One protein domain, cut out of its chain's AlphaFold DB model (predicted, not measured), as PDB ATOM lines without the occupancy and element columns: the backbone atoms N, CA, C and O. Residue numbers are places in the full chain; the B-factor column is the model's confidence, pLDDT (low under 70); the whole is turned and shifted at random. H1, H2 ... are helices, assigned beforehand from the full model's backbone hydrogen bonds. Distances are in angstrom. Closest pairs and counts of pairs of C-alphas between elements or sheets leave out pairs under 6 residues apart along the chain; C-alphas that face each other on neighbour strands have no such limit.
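AT A GLANCE: This is residues 17 to 92 of the 94 residues of an uncharacterized protein of Archangium gephyra (UniProt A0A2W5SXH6). Two helices, H2 and H3, make a V with its corner at the tight link between them, and a third, H1, sits between the two arms, side by side with H3. A long loop, residues 29 to 52, leaves the end of H1 and folds back on the open side of the V to the start of H2, while residues 86 to 92 stick out at the far end of H3. The printed part has 76 residues with three named helices, in the order H1, H2, H3, and no named strand; its class is all helix. It is compact, with a radius of gyration of the C-alphas of 12.4 A, and spans 36 by 28 by 19 A.

HOW THE PARTS SIT: Begin with H1, residues 17 to 28, and look across to H3, residues 73 to 90: the two touch, and their closest C-alphas are those of Trp 23 and Ala 78, 5.9 A apart. They run the same way at a shallow tilt of 25 degrees. After H1 comes a long link of 24 residues, in which residues 31 to 32 pair with residues 43 to 44, antiparallel, in a stretch too short to be named. The link leads to H2, residues 53 to 68, which is close to H1 but not clearly touching it; their closest C-alphas, those of Ala 19 and Val 66, are 6.1 A apart. H1 and H2 run opposite ways at a tilt of 37 degrees, only just steep. H2 and H3 are also close but not clearly touching, with the C-alphas of Val 66 and Cys 74 the closest at 7.2 A. These two run opposite ways at a steep tilt of 52 degrees. In the backbones of H1, H2 and H3, every O i to N i+4 pair is within hydrogen-bond range.

IN THESE COORDINATES: Find C-alpha 17 at (26.397, -14.082, -48.434); from there H1 runs 16.3 A to C-alpha 28. Go on to C-alpha 53 at (34.174, -30.190, -30.071), where H2 begins; it runs 22.7 A to C-alpha 68. H3, the longest helix with 18 residues, runs 25.6 A from C-alpha 73 to C-alpha 90 at (42.125, -32.927, -59.066).

THE WHOLE: The two C-alphas farthest apart are those of Gly 68 and Ser 92, at 36.9 A. The printed part, residues 17 to 92, has no cut. The link from H1 to H2 is long and the link from H2 to H3, with 4 residues, is tight. Look at the B-factor column for the model's confidence: the mean pLDDT of the printed part is 83.1, and residues 86 to 92, of which 86 to 90 belong to H3, are under 70. The same residues stand free.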
ATOM      1  N   ALA A  17      24.972 -14.398 -48.361       92.94
ATOM      2  CA  ALA A  17      26.397 -14.082 -48.434       92.94
ATOM      3  C   ALA A  17      27.178 -14.677 -47.250       92.94
ATOM      4  O   ALA A  17      28.259 -15.228 -47.460       92.94
ATOM      5  N   ASP A  18      26.598 -14.652 -46.047       94.50
ATOM      6  CA  ASP A  18      27.190 -15.274 -44.856       94.50
ATOM      7  C   ASP A  18      27.267 -16.797 -45.017       94.50
ATOM      8  O   ASP A  18      28.301 -17.403 -44.735       94.50
ATOM      9  N   ALA A  19      26.208 -17.417 -45.555       93.12
ATOM     10  CA  ALA A  19      26.201 -18.850 -45.857       93.12
ATOM     11  C   ALA A  19      27.311 -19.218 -46.859       93.12
ATOM     12  O   ALA A  19      28.077 -20.154 -46.641       93.12
ATOM     13  N   VAL A  20      27.483 -18.428 -47.926       92.19
ATOM     14  CA  VAL A  20      28.589 -18.610 -48.883       92.19
ATOM     15  C   VAL A  20      29.955 -18.457 -48.209       92.19
ATOM     16  O   VAL A  20      30.894 -19.176 -48.560       92.19
ATOM     17  N   GLN A  21      30.093 -17.538 -47.255       92.69
ATOM     18  CA  GLN A  21      31.329 -17.369 -46.498       92.69
ATOM     19  C   GLN A  21      31.627 -18.587 -45.613       92.69
ATOM     20  O   GLN A  21      32.769 -19.050 -45.604       92.69
ATOM     21  N   LEU A  22      30.613 -19.154 -44.950       92.56
ATOM     22  CA  LEU A  22      30.734 -20.409 -44.203       92.56
ATOM     23  C   LEU A  22      31.231 -21.547 -45.105       92.56
ATOM     24  O   LEU A  22      32.201 -22.223 -44.768       92.56
ATOM     25  N   TRP A  23      30.633 -21.716 -46.286       90.81
ATOM     26  CA  TRP A  23      31.030 -22.757 -47.244       90.81
ATOM     27  C   TRP A  23      32.469 -22.604 -47.713       90.81
ATOM     28  O   TRP A  23      33.219 -23.576 -47.738       90.81
ATOM     29  N   LYS A  24      32.890 -21.377 -48.025       89.44
ATOM     30  CA  LYS A  24      34.287 -21.098 -48.370       89.44
ATOM     31  C   LYS A  24      35.235 -21.420 -47.216       89.44
ATOM     32  O   LYS A  24      36.285 -21.994 -47.474       89.44
ATOM     33  N   HIS A  25      34.855 -21.095 -45.976       89.31
ATOM     34  CA  HIS A  25      35.645 -21.416 -44.788       89.31
ATOM     35  C   HIS A  25      35.865 -22.922 -44.620       89.31
ATOM     36  O   HIS A  25      37.004 -23.357 -44.457       89.31
ATOM     37  N   LEU A  26      34.799 -23.721 -44.712       87.62
ATOM     38  CA  LEU A  26      34.894 -25.178 -44.595       87.62
ATOM     39  C   LEU A  26      35.746 -25.786 -45.719       87.62
ATOM     40  O   LEU A  26      36.625 -26.609 -45.461       87.62
ATOM     41  N   LEU A  27      35.552 -25.322 -46.957       85.19
ATOM     42  CA  LEU A  27      36.310 -25.799 -48.117       85.19
ATOM     43  C   LEU A  27      37.792 -25.432 -48.055       85.19
ATOM     44  O   LEU A  27      38.639 -26.269 -48.353       85.19
ATOM     45  N   ALA A  28      38.129 -24.207 -47.644       83.62
ATOM     46  CA  ALA A  28      39.523 -23.779 -47.502       83.62
ATOM     47  C   ALA A  28      40.278 -24.594 -46.443       83.62
ATOM     48  O   ALA A  28      41.493 -24.746 -46.529       83.62
ATOM     49  N   ARG A  29      39.555 -25.148 -45.463       81.69
ATOM     50  CA  ARG A  29      40.098 -26.062 -44.452       81.69
ATOM     51  C   ARG A  29      40.213 -27.514 -44.931       81.69
ATOM     52  O   ARG A  29      40.643 -28.358 -44.151       81.69
ATOM     53  N   GLY A  30      39.834 -27.818 -46.175       78.62
ATOM     54  CA  GLY A  30      39.879 -29.177 -46.721       78.62
ATOM     55  C   GLY A  30      38.896 -30.138 -46.048       78.62
ATOM     56  O   GLY A  30      39.132 -31.346 -46.036       78.62
ATOM     57  N   ILE A  31      37.823 -29.605 -45.457       80.94
ATOM     58  CA  ILE A  31      36.805 -30.398 -44.771       80.94
ATOM     59  C   ILE A  31      35.907 -31.035 -45.827       80.94
ATOM     60  O   ILE A  31      35.240 -30.327 -46.586       80.94
ATOM     61  N   SER A  32      35.878 -32.366 -45.854       73.25
ATOM     62  CA  SER A  32      34.856 -33.111 -46.580       73.25
ATOM     63  C   SER A  32      33.668 -33.294 -45.647       73.25
ATOM     64  O   SER A  32      33.832 -33.745 -44.513       73.25
ATOM     65  N   PHE A  33      32.475 -32.915 -46.093       74.38
ATOM     66  CA  PHE A  33      31.274 -33.005 -45.273       74.38
ATOM     67  C   PHE A  33      30.088 -33.516 -46.083       74.38
ATOM     68  O   PHE A  33      29.917 -33.161 -47.253       74.38
ATOM     69  N   HIS A  34      29.257 -34.326 -45.431       75.81
ATOM     70  CA  HIS A  34      27.921 -34.663 -45.898       75.81
ATOM     71  C   HIS A  34      26.898 -33.860 -45.101       75.81
ATOM     72  O   HIS A  34      27.062 -33.624 -43.909       75.81
ATOM     73  N   TRP A  35      25.834 -33.429 -45.777       75.94
ATOM     74  CA  TRP A  35      24.764 -32.624 -45.174       75.94
ATOM     75  C   TRP A  35      23.986 -33.369 -44.088       75.94
ATOM     76  O   TRP A  35      23.380 -32.730 -43.235       75.94
ATOM     77  N   GLU A  36      23.983 -34.698 -44.159       79.06
ATOM     78  CA  GLU A  36      23.281 -35.587 -43.231       79.06
ATOM     79  C   GLU A  36      24.114 -35.890 -41.977       79.06
ATOM     80  O   GLU A  36      23.552 -36.289 -40.959       79.06
ATOM     81  N   ASP A  37      25.427 -35.649 -42.030       83.81
ATOM     82  CA  ASP A  37      26.347 -35.932 -40.932       83.81
ATOM     83  C   ASP A  37      26.474 -34.722 -40.005       83.81
ATOM     84  O   ASP A  37      26.608 -33.575 -40.453       83.81
ATOM     85  N   ALA A  38      26.532 -34.973 -38.697       85.94
ATOM     86  CA  ALA A  38      26.795 -33.915 -37.734       85.94
ATOM     87  C   ALA A  38      28.223 -33.355 -37.918       85.94
ATOM     88  O   ALA A  38      29.161 -34.126 -38.140       85.94
ATOM     89  N   PRO A  39      28.466 -32.041 -37.720       87.88
ATOM     90  CA  PRO A  39      29.807 -31.461 -37.861       87.88
ATOM     91  C   PRO A  39      30.900 -32.112 -37.003       87.88
ATOM     92  O   PRO A  39      32.078 -32.066 -37.348       87.88
ATOM     93  N   ALA A  40      30.529 -32.742 -35.886       88.00
ATOM     94  CA  ALA A  40      31.460 -33.477 -35.028       88.00
ATOM     95  C   ALA A  40      32.023 -34.761 -35.676       88.00
ATOM     96  O   ALA A  40      33.044 -35.280 -35.212       88.00
ATOM     97  N   GLU A  41      31.359 -35.266 -36.716       87.25
ATOM     98  CA  GLU A  41      31.702 -36.489 -37.448       87.25
ATOM     99  C   GLU A  41      32.478 -36.200 -38.737       87.25
ATOM    100  O   GLU A  41      33.010 -37.119 -39.355       87.25
ATOM    101  N   TRP A  42      32.605 -34.929 -39.125       88.38
ATOM    102  CA  TRP A  42      33.304 -34.556 -40.347       88.38
ATOM    103  C   TRP A  42      34.806 -34.824 -40.260       88.38
ATOM    104  O   TRP A  42      35.465 -34.611 -39.230       88.38
ATOM    105  N   VAL A  43      35.356 -35.251 -41.394       82.69
ATOM    106  CA  VAL A  43      36.751 -35.664 -41.533       82.69
ATOM    107  C   VAL A  43      37.421 -34.989 -42.727       82.69
ATOM    108  O   VAL A  43      36.769 -34.544 -43.674       82.69
ATOM    109  N   ASP A  44      38.748 -34.890 -42.687       82.06
ATOM    110  CA  ASP A  44      39.534 -34.564 -43.876       82.06
ATOM    111  C   ASP A  44      39.657 -35.774 -44.816       82.06
ATOM    112  O   ASP A  44      39.244 -36.896 -44.516       82.06
ATOM    113  N   HIS A  45      40.302 -35.548 -45.958       74.50
ATOM    114  CA  HIS A  45      40.674 -36.576 -46.931       74.50
ATOM    115  C   HIS A  45      41.534 -37.727 -46.365       74.50
ATOM    116  O   HIS A  45      41.635 -38.771 -47.003       74.50
ATOM    117  N   SER A  46      42.160 -37.560 -45.193       79.56
ATOM    118  CA  SER A  46      42.938 -38.598 -44.505       79.56
ATOM    119  C   SER A  46      42.118 -39.384 -43.472       79.56
ATOM    120  O   SER A  46      42.653 -40.275 -42.810       79.56
ATOM    121  N   GLY A  47      40.826 -39.065 -43.322       81.12
ATOM    122  CA  GLY A  47      39.925 -39.688 -42.353       81.12
ATOM    123  C   GLY A  47      40.089 -39.164 -40.923       81.12
ATOM    124  O   GLY A  47      39.595 -39.786 -39.982       81.12
ATOM    125  N   LYS A  48      40.789 -38.041 -40.720       84.25
ATOM    126  CA  LYS A  48      40.974 -37.438 -39.393       84.25
ATOM    127  C   LYS A  48      39.904 -36.399 -39.110       84.25
ATOM    128  O   LYS A  48      39.527 -35.629 -39.987       84.25
ATOM    129  N   ARG A  49      39.464 -36.331 -37.851       82.62
ATOM    130  CA  ARG A  49      38.557 -35.276 -37.385       82.62
ATOM    131  C   ARG A  49      39.222 -33.909 -37.501       82.62
ATOM    132  O   ARG A  49      40.325 -33.703 -36.998       82.62
ATOM    133  N   VAL A  50      38.513 -32.988 -38.142       84.00
ATOM    134  CA  VAL A  50      39.006 -31.650 -38.520       84.00
ATOM    135  C   VAL A  50      38.489 -30.523 -37.636       84.00
ATOM    136  O   VAL A  50      39.072 -29.438 -37.626       84.00
ATOM    137  N   LEU A  51      37.407 -30.773 -36.896       87.75
ATOM    138  CA  LEU A  51      36.807 -29.828 -35.962       87.75
ATOM    139  C   LEU A  51      37.004 -30.324 -34.529       87.75
ATOM    140  O   LEU A  51      36.721 -31.479 -34.203       87.75
ATOM    141  N   SER A  52      37.462 -29.437 -33.647       89.50
ATOM    142  CA  SER A  52      37.334 -29.652 -32.207       89.50
ATOM    143  C   SER A  52      35.858 -29.657 -31.796       89.50
ATOM    144  O   SER A  52      34.988 -29.169 -32.517       89.50
ATOM    145  N   ARG A  53      35.552 -30.158 -30.594       89.25
ATOM    146  CA  ARG A  53      34.174 -30.190 -30.071       89.25
ATOM    147  C   ARG A  53      33.505 -28.807 -30.087       89.25
ATOM    148  O   ARG A  53      32.352 -28.690 -30.486       89.25
ATOM    149  N   THR A  54      34.232 -27.768 -29.679       91.25
ATOM    150  CA  THR A  54      33.726 -26.387 -29.643       91.25
ATOM    151  C   THR A  54      33.479 -25.838 -31.047       91.25
ATOM    152  O   THR A  54      32.474 -25.166 -31.285       91.25
ATOM    153  N   GLU A  55      34.363 -26.146 -31.997       90.81
ATOM    154  CA  GLU A  55      34.165 -25.753 -33.392       90.81
ATOM    155  C   GLU A  55      32.969 -26.475 -34.003       90.81
ATOM    156  O   GLU A  55      32.141 -25.823 -34.625       90.81
ATOM    157  N   ALA A  56      32.825 -27.781 -33.772       92.00
ATOM    158  CA  ALA A  56      31.696 -28.558 -34.269       92.00
ATOM    159  C   ALA A  56      30.355 -27.973 -33.799       92.00
ATOM    160  O   ALA A  56      29.490 -27.719 -34.629       92.00
ATOM    161  N   MET A  57      30.222 -27.642 -32.508       94.50
ATOM    162  CA  MET A  57      29.028 -26.964 -31.979       94.50
ATOM    163  C   MET A  57      28.789 -25.592 -32.628       94.50
ATOM    164  O   MET A  57      27.652 -25.196 -32.881       94.50
ATOM    165  N   THR A  58      29.863 -24.844 -32.894       93.75
ATOM    166  CA  THR A  58      29.761 -23.531 -33.546       93.75
ATOM    167  C   THR A  58      29.269 -23.672 -34.981       93.75
ATOM    168  O   THR A  58      28.365 -22.945 -35.390       93.75
ATOM    169  N   ILE A  59      29.843 -24.609 -35.734       93.00
ATOM    170  CA  ILE A  59      29.464 -24.888 -37.117       93.00
ATOM    171  C   ILE A  59      28.038 -25.426 -37.188       93.00
ATOM    172  O   ILE A  59      27.283 -24.968 -38.034       93.00
ATOM    173  N   GLU A  60      27.639 -26.312 -36.276       94.31
ATOM    174  CA  GLU A  60      26.274 -26.840 -36.185       94.31
ATOM    175  C   GLU A  60      25.249 -25.722 -35.973       94.31
ATOM    176  O   GLU A  60      24.253 -25.641 -36.693       94.31
ATOM    177  N   ARG A  61      25.527 -24.787 -35.054       96.06
ATOM    178  CA  ARG A  61      24.697 -23.587 -34.885       96.06
ATOM    179  C   ARG A  61      24.590 -22.791 -36.189       96.06
ATOM    180  O   ARG A  61      23.483 -22.457 -36.595       96.06
ATOM    181  N   LEU A  62      25.713 -22.500 -36.852       95.19
ATOM    182  CA  LEU A  62      25.714 -21.742 -38.110       95.19
ATOM    183  C   LEU A  62      24.958 -22.485 -39.224       95.19
ATOM    184  O   LEU A  62      24.253 -21.857 -40.006       95.19
ATOM    185  N   PHE A  63      25.045 -23.812 -39.276       92.31
ATOM    186  CA  PHE A  63      24.309 -24.651 -40.221       92.31
ATOM    187  C   PHE A  63      22.793 -24.554 -40.014       92.31
ATOM    188  O   PHE A  63      22.044 -24.368 -40.972       92.31
ATOM    189  N   ASN A  64      22.351 -24.600 -38.755       93.31
ATOM    190  CA  ASN A  64      20.951 -24.385 -38.392       93.31
ATOM    191  C   ASN A  64      20.472 -22.976 -38.762       93.31
ATOM    192  O   ASN A  64      19.339 -22.806 -39.208       93.31
ATOM    193  N   GLU A  65      21.335 -21.964 -38.649       95.44
ATOM    194  CA  GLU A  65      21.018 -20.614 -39.122       95.44
ATOM    195  C   GLU A  65      20.899 -20.550 -40.658       95.44
ATOM    196  O   GLU A  65      20.016 -19.856 -41.156       95.44
ATOM    197  N   VAL A  66      21.698 -21.316 -41.419       93.00
ATOM    198  CA  VAL A  66      21.502 -21.453 -42.879       93.00
ATOM    199  C   VAL A  66      20.142 -22.077 -43.198       93.00
ATOM    200  O   VAL A  66      19.436 -21.556 -44.061       93.00
ATOM    201  N   ILE A  67      19.754 -23.152 -42.499       90.62
ATOM    202  CA  ILE A  67      18.429 -23.785 -42.652       90.62
ATOM    203  C   ILE A  67      17.324 -22.747 -42.394       90.62
ATOM    204  O   ILE A  67      16.370 -22.642 -43.167       90.62
ATOM    205  N   GLY A  68      17.488 -21.930 -41.349       92.44
ATOM    206  CA  GLY A  68      16.551 -20.869 -40.976       92.44
ATOM    207  C   GLY A  68      16.426 -19.719 -41.982       92.44
ATOM    208  O   GLY A  68      15.471 -18.951 -41.893       92.44
ATOM    209  N   LEU A  69      17.333 -19.591 -42.962       92.44
ATOM    210  CA  LEU A  69      17.173 -18.614 -44.048       92.44
ATOM    211  C   LEU A  69      16.061 -18.998 -45.032       92.44
ATOM    212  O   LEU A  69      15.605 -18.127 -45.773       92.44
ATOM    213  N   HIS A  70      15.651 -20.273 -45.074       90.81
ATOM    214  CA  HIS A  70      14.664 -20.792 -46.029       90.81
ATOM    215  C   HIS A  70      14.973 -20.418 -47.498       90.81
ATOM    216  O   HIS A  70      14.072 -20.165 -48.296       90.81
ATOM    217  N   ASP A  71      16.262 -20.362 -47.858       90.50
ATOM    218  CA  ASP A  71      16.741 -20.038 -49.206       90.50
ATOM    219  C   ASP A  71      17.553 -21.207 -49.784       90.50
ATOM    220  O   ASP A  71      18.745 -21.359 -49.498       90.50
ATOM    221  N   ASP A  72      16.925 -21.992 -50.663       88.06
ATOM    222  CA  ASP A  72      17.522 -23.162 -51.333       88.06
ATOM    223  C   ASP A  72      18.808 -22.840 -52.113       88.06
ATOM    224  O   ASP A  72      19.651 -23.709 -52.388       88.06
ATOM    225  N   ARG A  73      19.016 -21.564 -52.469       90.75
ATOM    226  CA  ARG A  73      20.239 -21.128 -53.150       90.75
ATOM    227  C   ARG A  73      21.461 -21.252 -52.247       90.75
ATOM    228  O   ARG A  73      22.555 -21.421 -52.779       90.75
ATOM    229  N   CYS A  74      21.297 -21.237 -50.922       88.31
ATOM    230  CA  CYS A  74      22.394 -21.450 -49.978       88.31
ATOM    231  C   CYS A  74      23.036 -22.835 -50.158       88.31
ATOM    232  O   CYS A  74      24.263 -22.939 -50.174       88.31
ATOM    233  N   TYR A  75      22.231 -23.879 -50.389       84.00
ATOM    234  CA  TYR A  75      22.720 -25.236 -50.673       84.00
ATOM    235  C   TYR A  75      23.247 -25.366 -52.100       84.00
ATOM    236  O   TYR A  75      24.295 -25.969 -52.339       84.00
ATOM    237  N   THR A  76      22.562 -24.740 -53.061       88.25
ATOM    238  CA  THR A  76      23.016 -24.717 -54.459       88.25
ATOM    239  C   THR A  76      24.411 -24.097 -54.580       88.25
ATOM    240  O   THR A  76      25.253 -24.594 -55.332       88.25
ATOM    241  N   ASP A  77      24.686 -23.029 -53.830       88.38
ATOM    242  CA  ASP A  77      26.001 -22.394 -53.805       88.38
ATOM    243  C   ASP A  77      27.062 -23.296 -53.179       88.38
ATOM    244  O   ASP A  77      28.161 -23.385 -53.724       88.38
ATOM    245  N   ALA A  78      26.735 -24.018 -52.105       85.06
ATOM    246  CA  ALA A  78      27.646 -24.995 -51.521       85.06
ATOM    247  C   ALA A  78      28.034 -26.089 -52.526       85.06
ATOM    248  O   ALA A  78      29.219 -26.344 -52.728       85.06
ATOM    249  N   ILE A  79      27.059 -26.668 -53.236       85.44
ATOM    250  CA  ILE A  79      27.304 -27.686 -54.271       85.44
ATOM    251  C   ILE A  79      28.167 -27.116 -55.404       85.44
ATOM    252  O   ILE A  79      29.081 -27.782 -55.891       85.44
ATOM    253  N   ARG A  80      27.907 -25.877 -55.841       87.38
ATOM    254  CA  ARG A  80      28.720 -25.211 -56.875       87.38
ATOM    255  C   ARG A  80      30.159 -24.988 -56.416       87.38
ATOM    256  O   ARG A  80      31.074 -25.168 -57.217       87.38
ATOM    257  N   LEU A  81      30.359 -24.589 -55.162       83.88
ATOM    258  CA  LEU A  81      31.686 -24.394 -54.586       83.88
ATOM    259  C   LEU A  81      32.429 -25.725 -54.432       83.88
ATOM    260  O   LEU A  81      33.584 -25.799 -54.840       83.88
ATOM    261  N   LEU A  82      31.753 -26.772 -53.951       77.62
ATOM    262  CA  LEU A  82      32.286 -28.136 -53.873       77.62
ATOM    263  C   LEU A  82      32.741 -28.625 -55.250       77.62
ATOM    264  O   LEU A  82      33.901 -28.979 -55.411       77.62
ATOM    265  N   LYS A  83      31.885 -28.535 -56.278       79.69
ATOM    266  CA  LYS A  83      32.248 -28.923 -57.654       79.69
ATOM    267  C   LYS A  83      33.480 -28.176 -58.165       79.69
ATOM    268  O   LYS A  83      34.348 -28.790 -58.773       79.69
ATOM    269  N   ARG A  84      33.581 -26.867 -57.911       76.88
ATOM    270  CA  ARG A  84      34.765 -26.074 -58.292       76.88
ATOM    271  C   ARG A  84      36.016 -26.513 -57.534       76.88
ATOM    272  O   ARG A  84      37.068 -26.629 -58.148       76.88
ATOM    273  N   ALA A  85      35.902 -26.766 -56.233       71.12
ATOM    274  CA  ALA A  85      37.012 -27.247 -55.418       71.12
ATOM    275  C   ALA A  85      37.480 -28.642 -55.863       71.12
ATOM    276  O   ALA A  85      38.679 -28.879 -55.923       71.12
ATOM    277  N   THR A  86      36.565 -29.534 -56.254       61.41
ATOM    278  CA  THR A  86      36.899 -30.860 -56.796       61.41
ATOM    279  C   THR A  86      37.576 -30.771 -58.163       61.41
ATOM    280  O   THR A  86      38.579 -31.443 -58.377       61.41
ATOM    281  N   VAL A  87      37.077 -29.924 -59.073       59.66
ATOM    282  CA  VAL A  87      37.691 -29.728 -60.399       59.66
ATOM    283  C   VAL A  87      39.111 -29.173 -60.254       59.66
ATOM    284  O   VAL A  87      40.049 -29.744 -60.796       59.66
ATOM    285  N   HIS A  88      39.310 -28.141 -59.433       53.47
ATOM    286  CA  HIS A  88      40.639 -27.550 -59.246       53.47
ATOM    287  C   HIS A  88      41.566 -28.356 -58.315       53.47
ATOM    288  O   HIS A  88      42.783 -28.232 -58.420       53.47
ATOM    289  N   GLY A  89      41.016 -29.185 -57.425       43.53
ATOM    290  CA  GLY A  89      41.764 -30.053 -56.508       43.53
ATOM    291  C   GLY A  89      42.221 -31.380 -57.123       43.53
ATOM    292  O   GLY A  89      43.100 -32.024 -56.559       43.53
ATOM    293  N   LEU A  90      41.669 -31.773 -58.278       40.62
ATOM    294  CA  LEU A  90      42.125 -32.927 -59.066       40.62
ATOM    295  C   LEU A  90      43.066 -32.540 -60.219       40.62
ATOM    296  O   LEU A  90      43.845 -33.376 -60.659       40.62
ATOM    297  N   GLU A  91      43.057 -31.286 -60.680       33.56
ATOM    298  CA  GLU A  91      43.927 -30.827 -61.778       33.56
ATOM    299  C   GLU A  91      45.347 -30.405 -61.339       33.56
ATOM    300  O   GLU A  91      46.128 -29.949 -62.167       33.56
ATOM    301  N   SER A  92      45.719 -30.549 -60.059       32.12
ATOM    302  CA  SER A  92      47.037 -30.116 -59.545       32.12
ATOM    303  C   SER A  92      47.854 -31.221 -58.858       32.12
ATOM    304  O   SER A  92      48.603 -30.946 -57.923       32.12
TER     305      SER A  92